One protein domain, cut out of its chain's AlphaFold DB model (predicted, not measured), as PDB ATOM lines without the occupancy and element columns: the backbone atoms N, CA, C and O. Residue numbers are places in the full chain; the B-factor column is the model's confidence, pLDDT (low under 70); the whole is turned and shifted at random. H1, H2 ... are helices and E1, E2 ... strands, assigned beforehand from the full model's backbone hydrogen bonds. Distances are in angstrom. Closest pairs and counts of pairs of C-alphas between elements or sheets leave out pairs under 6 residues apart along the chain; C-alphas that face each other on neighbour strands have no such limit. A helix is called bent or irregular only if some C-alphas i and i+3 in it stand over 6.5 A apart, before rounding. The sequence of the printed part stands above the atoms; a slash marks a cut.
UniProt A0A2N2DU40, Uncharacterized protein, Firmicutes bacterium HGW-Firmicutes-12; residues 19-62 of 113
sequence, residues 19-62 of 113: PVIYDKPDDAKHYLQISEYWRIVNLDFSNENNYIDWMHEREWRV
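Overview. This is residues 19 to 62 of the 113 residues of an uncharacterized protein of Firmicutes bacterium HGW-Firmicutes-12 (UniProt A0A2N2DU40). Two short strands, E1 and E2, stand side by side with two short helices, H1 and H2, at one end of a small flat domain. A long loop with no named element, residues 43 to 62, runs out past the other end to around Asn 49 and folds back toward Pro 19. The 44 printed residues hold E1, H1, H2, E2 in that order; the two-strand sheet, E1 beside E2, is parallel, and the class is mixed, helices and strands, with under half of the residues in named elements. The whole is only just compact, close to loose, with a radius of gyration of the C-alphas of 10.9 A, and spans 33 by 22 by 10 A, only just flat.

Arrangement. E1, residues 21 to 23, and E2, residues 40 to 42, are parallel neighbours at 36 degrees, with N 41 and O 21 at 2.9 A and N 23 and O 41 at 3.2 A, within hydrogen-bond range. H1, residues 25 to 31, and H2, residues 34 to 39, come between them in a strand-helix-strand unit, two parallel strands joined through helices, with a right-handed crossover. The closest C-alphas of H1 and E2 are those of Pro 25 and Asn 42, 5.8 A apart. H1 and H2 are close but not clearly touching, the closest C-alphas being those of Lys 29 and Tyr 37 at 7.1 A. They run opposite ways at a steep tilt of 46 degrees. Of the O i to N i+4 pairs, 1 of 3 in H1 and 0 of 2 in H2 are within hydrogen-bond range; of the O i to N i+3 pairs, 3 of 4 and 2 of 3.

Along the chain. E1 begins at C-alpha 21 (-6.314, -49.724, 40.485) and is 6.2 A long. H1 is 10.6 A long. H2, 10.3 A, is irregular: C-alphas 35 and 38 are 7.4 A apart. E2, 6.5 A, ends at C-alpha 42 (-3.094, -49.627, 32.687).

Size, cuts and confidence. The C-alphas farthest apart, those of Ser 35 and Asn 49, are 33.0 A apart, while those of Pro 19 and Val 62 are 9.0 A apart. The links E1 to H1, H1 to H2 and H2 to E2 are tight. The printed part has no cut, and no printed residue is under 70 in pLDDT.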
ATOM      1  N   PRO A  19      -8.214 -55.329  45.376       97.00
ATOM      2  CA  PRO A  19      -8.645 -54.949  44.037       97.00
ATOM      3  C   PRO A  19      -7.559 -54.117  43.348       97.00
ATOM      4  O   PRO A  19      -6.850 -53.338  44.002       97.00
ATOM      5  N   VAL A  20      -7.437 -54.286  42.033       97.50
ATOM      6  CA  VAL A  20      -6.530 -53.472  41.219       97.50
ATOM      7  C   VAL A  20      -7.000 -52.018  41.125       97.50
ATOM      8  O   VAL A  20      -8.170 -51.706  41.348       97.50
ATOM      9  N   ILE A  21      -6.067 -51.129  40.803       97.69
ATOM     10  CA  ILE A  21      -6.314 -49.724  40.485       97.69
ATOM     11  C   ILE A  21      -6.162 -49.570  38.977       97.69
ATOM     12  O   ILE A  21      -5.089 -49.837  38.435       97.69
ATOM     13  N   TYR A  22      -7.239 -49.147  38.327       97.31
ATOM     14  CA  TYR A  22      -7.266 -48.854  36.901       97.31
ATOM     15  C   TYR A  22      -6.943 -47.382  36.690       97.31
ATOM     16  O   TYR A  22      -7.759 -46.526  37.022       97.31
ATOM     17  N   ASP A  23      -5.747 -47.105  36.187       97.06
ATOM     18  CA  ASP A  23      -5.289 -45.750  35.891       97.06
ATOM     19  C   ASP A  23      -4.059 -45.808  34.973       97.06
ATOM     20  O   ASP A  23      -3.448 -46.872  34.787       97.06
ATOM     21  N   LYS A  24      -3.656 -44.670  34.413       96.50
ATOM     22  CA  LYS A  24      -2.381 -44.555  33.708       96.50
ATOM     23  C   LYS A  24      -1.249 -44.833  34.695       96.50
ATOM     24  O   LYS A  24      -1.213 -44.218  35.761       96.50
ATOM     25  N   PRO A  25      -0.294 -45.726  34.376       96.56
ATOM     26  CA  PRO A  25       0.754 -46.092  35.316       96.56
ATOM     27  C   PRO A  25       1.559 -44.911  35.844       96.56
ATOM     28  O   PRO A  25       1.954 -44.941  37.003       96.56
ATOM     29  N   ASP A  26       1.806 -43.889  35.029       96.12
ATOM     30  CA  ASP A  26       2.554 -42.716  35.475       96.12
ATOM     31  C   ASP A  26       1.721 -41.862  36.435       96.12
ATOM     32  O   ASP A  26       2.209 -41.536  37.514       96.12
ATOM     33  N   ASP A  27       0.444 -41.611  36.136       97.06
ATOM     34  CA  ASP A  27      -0.474 -40.877  37.019       97.06
ATOM     35  C   ASP A  27      -0.656 -41.604  38.361       97.06
ATOM     36  O   ASP A  27      -0.448 -41.014  39.424       97.06
ATOM     37  N   ALA A  28      -0.900 -42.917  38.318       97.56
ATOM     38  CA  ALA A  28      -1.037 -43.782  39.488       97.56
ATOM     39  C   ALA A  28       0.157 -43.700  40.449       97.56
ATOM     40  O   ALA A  28       0.000 -43.629  41.669       97.56
ATOM     41  N   LYS A  29       1.376 -43.698  39.903       98.06
ATOM     42  CA  LYS A  29       2.617 -43.659  40.688       98.06
ATOM     43  C   LYS A  29       2.846 -42.324  41.400       98.06
ATOM     44  O   LYS A  29       3.636 -42.289  42.337       98.06
ATOM     45  N   HIS A  30       2.168 -41.243  41.006       97.88
ATOM     46  CA  HIS A  30       2.271 -39.961  41.711       97.88
ATOM     47  C   HIS A  30       1.545 -39.966  43.062       97.88
ATOM     48  O   HIS A  30       1.961 -39.254  43.974       97.88
ATOM     49  N   TYR A  31       0.470 -40.750  43.201       97.25
ATOM     50  CA  TYR A  31      -0.345 -40.786  44.422       97.25
ATOM     51  C   TYR A  31      -0.295 -42.123  45.174       97.25
ATOM     52  O   TYR A  31      -0.751 -42.199  46.318       97.25
ATOM     53  N   LEU A  32       0.263 -43.179  44.577       97.62
ATOM     54  CA  LEU A  32       0.467 -44.466  45.238       97.62
ATOM     55  C   LEU A  32       1.873 -44.601  45.813       97.62
ATOM     56  O   LEU A  32       2.862 -44.139  45.252       97.62
ATOM     57  N   GLN A  33       1.971 -45.327  46.922       97.38
ATOM     58  CA  GLN A  33       3.258 -45.769  47.447       97.38
ATOM     59  C   GLN A  33       3.829 -46.888  46.566       97.38
ATOM     60  O   GLN A  33       3.083 -47.712  46.041       97.38
ATOM     61  N   ILE A  34       5.159 -46.974  46.457       97.38
ATOM     62  CA  ILE A  34       5.854 -47.999  45.649       97.38
ATOM     63  C   ILE A  34       5.413 -49.423  46.023       97.38
ATOM     64  O   ILE A  34       5.280 -50.285  45.153       97.38
ATOM     65  N   SER A  35       5.124 -49.665  47.305       96.31
ATOM     66  CA  SER A  35       4.620 -50.947  47.816       96.31
ATOM     67  C   SER A  35       3.271 -51.370  47.229       96.31
ATOM     68  O   SER A  35       2.895 -52.524  47.387       96.31
ATOM     69  N   GLU A  36       2.561 -50.476  46.541       96.81
ATOM     70  CA  GLU A  36       1.236 -50.694  45.956       96.81
ATOM     71  C   GLU A  36       1.274 -50.793  44.421       96.81
ATOM     72  O   GLU A  36       0.252 -51.049  43.791       96.81
ATOM     73  N   TYR A  37       2.433 -50.629  43.774       97.50
ATOM     74  CA  TYR A  37       2.501 -50.597  42.304       97.50
ATOM     75  C   TYR A  37       2.075 -51.913  41.641       97.50
ATOM     76  O   TYR A  37       1.596 -51.913  40.510       97.50
ATOM     77  N   TRP A  38       2.189 -53.038  42.353       96.94
ATOM     78  CA  TRP A  38       1.790 -54.364  41.865       96.94
ATOM     79  C   TRP A  38       0.300 -54.465  41.517       96.94
ATOM     80  O   TRP A  38      -0.088 -55.347  40.747       96.94
ATOM     81  N   ARG A  39      -0.540 -53.569  42.048       96.56
ATOM     82  CA  ARG A  39      -1.976 -53.535  41.756       96.56
ATOM     83  C   ARG A  39      -2.385 -52.491  40.719       96.56
ATOM     84  O   ARG A  39      -3.577 -52.340  40.499       96.56
ATOM     85  N   ILE A  40      -1.447 -51.808  40.061       97.88
ATOM     86  CA  ILE A  40      -1.763 -50.905  38.946       97.88
ATOM     87  C   ILE A  40      -2.069 -51.733  37.690       97.88
ATOM     88  O   ILE A  40      -1.323 -52.651  37.327       97.88
ATOM     89  N   VAL A  41      -3.166 -51.396  37.017       97.50
ATOM     90  CA  VAL A  41      -3.548 -51.902  35.696       97.50
ATOM     91  C   VAL A  41      -3.730 -50.708  34.779       97.50
ATOM     92  O   VAL A  41      -4.454 -49.777  35.119       97.50
ATOM     93  N   ASN A  42      -3.061 -50.739  33.626       96.06
ATOM     94  CA  ASN A  42      -3.094 -49.627  32.687       96.06
ATOM     95  C   ASN A  42      -4.522 -49.394  32.175       96.06
ATOM     96  O   ASN A  42      -5.132 -50.312  31.628       96.06
ATOM     97  N   LEU A  43      -5.012 -48.172  32.338       96.44
ATOM     98  CA  LEU A  43      -6.256 -47.670  31.771       96.44
ATOM     99  C   LEU A  43      -5.918 -46.407  30.978       96.44
ATOM    100  O   LEU A  43      -5.465 -45.423  31.560       96.44
ATOM    101  N   ASP A  44      -6.116 -46.424  29.662       96.19
ATOM    102  CA  ASP A  44      -5.776 -45.280  28.812       96.19
ATOM    103  C   ASP A  44      -6.767 -45.106  27.657       96.19
ATOM    104  O   ASP A  44      -6.764 -45.865  26.690       96.19
ATOM    105  N   PHE A  45      -7.585 -44.057  27.744       94.88
ATOM    106  CA  PHE A  45      -8.549 -43.667  26.712       94.88
ATOM    107  C   PHE A  45      -8.023 -42.597  25.743       94.88
ATOM    108  O   PHE A  45      -8.778 -42.107  24.910       94.88
ATOM    109  N   SER A  46      -6.750 -42.199  25.836       94.12
ATOM    110  CA  SER A  46      -6.208 -41.097  25.024       94.12
ATOM    111  C   SER A  46      -6.048 -41.423  23.535       94.12
ATOM    112  O   SER A  46      -5.990 -40.505  22.719       94.12
ATOM    113  N   ASN A  47      -5.988 -42.705  23.165       92.06
ATOM    114  CA  ASN A  47      -5.918 -43.152  21.777       92.06
ATOM    115  C   ASN A  47      -7.240 -43.809  21.371       92.06
ATOM    116  O   ASN A  47      -7.462 -44.980  21.657       92.06
ATOM    117  N   GLU A  48      -8.098 -43.083  20.658       89.06
ATOM    118  CA  GLU A  48      -9.417 -43.580  20.234       89.06
ATOM    119  C   GLU A  48      -9.347 -44.843  19.357       89.06
ATOM    120  O   GLU A  48     -10.235 -45.690  19.417       89.06
ATOM    121  N   ASN A  49      -8.269 -45.013  18.585       93.38
ATOM    122  CA  ASN A  49      -8.078 -46.185  17.726       93.38
ATOM    123  C   ASN A  49      -7.516 -47.400  18.481       93.38
ATOM    124  O   ASN A  49      -7.486 -48.498  17.929       93.38
ATOM    125  N   ASN A  50      -7.013 -47.208  19.704       90.56
ATOM    126  CA  ASN A  50      -6.371 -48.254  20.494       90.56
ATOM    127  C   ASN A  50      -6.412 -47.921  21.992       90.56
ATOM    128  O   ASN A  50      -5.369 -47.798  22.643       90.56
ATOM    129  N   TYR A  51      -7.615 -47.715  22.526       93.00
ATOM    130  CA  TYR A  51      -7.780 -47.462  23.949       93.00
ATOM    131  C   TYR A  51      -7.569 -48.754  24.744       93.00
ATOM    132  O   TYR A  51      -7.843 -49.857  24.270       93.00
ATOM    133  N   ILE A  52      -7.070 -48.610  25.967       95.19
ATOM    134  CA  ILE A  52      -6.777 -49.720  26.871       95.19
ATOM    135  C   ILE A  52      -7.802 -49.684  28.001       95.19
ATOM    136  O   ILE A  52      -7.774 -48.759  28.812       95.19
ATOM    137  N   ASP A  53      -8.674 -50.693  28.064       94.62
ATOM    138  CA  ASP A  53      -9.681 -50.856  29.118       94.62
ATOM    139  C   ASP A  53      -9.745 -52.300  29.632       94.62
ATOM    140  O   ASP A  53     -10.108 -53.230  28.910       94.62
ATOM    141  N   TRP A  54      -9.435 -52.466  30.919       93.88
ATOM    142  CA  TRP A  54      -9.481 -53.739  31.642       93.88
ATOM    143  C   TRP A  54     -10.486 -53.730  32.802       93.88
ATOM    144  O   TRP A  54     -10.506 -54.656  33.615       93.88
ATOM    145  N   MET A  55     -11.326 -52.697  32.924       92.75
ATOM    146  CA  MET A  55     -12.240 -52.540  34.063       92.75
ATOM    147  C   MET A  55     -13.280 -53.666  34.147       92.75
ATOM    148  O   MET A  55     -13.771 -53.992  35.232       92.75
ATOM    149  N   HIS A  56     -13.600 -54.292  33.012       91.88
ATOM    150  CA  HIS A  56     -14.528 -55.419  32.929       91.88
ATOM    151  C   HIS A  56     -14.014 -56.685  33.637       91.88
ATOM    152  O   HIS A  56     -14.830 -57.456  34.139       91.88
ATOM    153  N   GLU A  57     -12.693 -56.862  33.754       91.88
ATOM    154  CA  GLU A  57     -12.077 -58.014  34.431       91.88
ATOM    155  C   GLU A  57     -12.291 -57.987  35.953       91.88
ATOM    156  O   GLU A  57     -12.261 -59.028  36.610       91.88
ATOM    157  N   ARG A  58     -12.546 -56.799  36.534       92.44
ATOM    158  CA  ARG A  58     -12.749 -56.596  37.984       92.44
ATOM    159  C   ARG A  58     -11.679 -57.319  38.817       92.44
ATOM    160  O   ARG A  58     -11.988 -58.021  39.786       92.44
ATOM    161  N   GLU A  59     -10.425 -57.154  38.404       95.31
ATOM    162  CA  GLU A  59      -9.295 -57.977  38.831       95.31
ATOM    163  C   GLU A  59      -8.938 -57.759  40.313       95.31
ATOM    164  O   GLU A  59      -9.005 -56.652  40.859       95.31
ATOM    165  N   TRP A  60      -8.532 -58.841  40.975       96.06
ATOM    166  CA  TRP A  60      -7.898 -58.824  42.291       96.06
ATOM    167  C   TRP A  60      -6.501 -59.420  42.170       96.06
ATOM    168  O   TRP A  60      -6.321 -60.440  41.506       96.06
ATOM    169  N   ARG A  61      -5.524 -58.824  42.853       96.38
ATOM    170  CA  ARG A  61      -4.144 -59.321  42.893       96.38
ATOM    171  C   ARG A  61      -3.715 -59.619  44.321       96.38
ATOM    172  O   ARG A  61      -4.236 -59.033  45.266       96.38
ATOM    173  N   VAL A  62      -2.735 -60.502  44.453       96.06
ATOM    174  CA  VAL A  62      -1.978 -60.763  45.682       96.06
ATOM    175  C   VAL A  62      -0.506 -60.552  45.329       96.06
ATOM    176  O   VAL A  62      -0.077 -61.054  44.287       96.06
TER     177      VAL A  62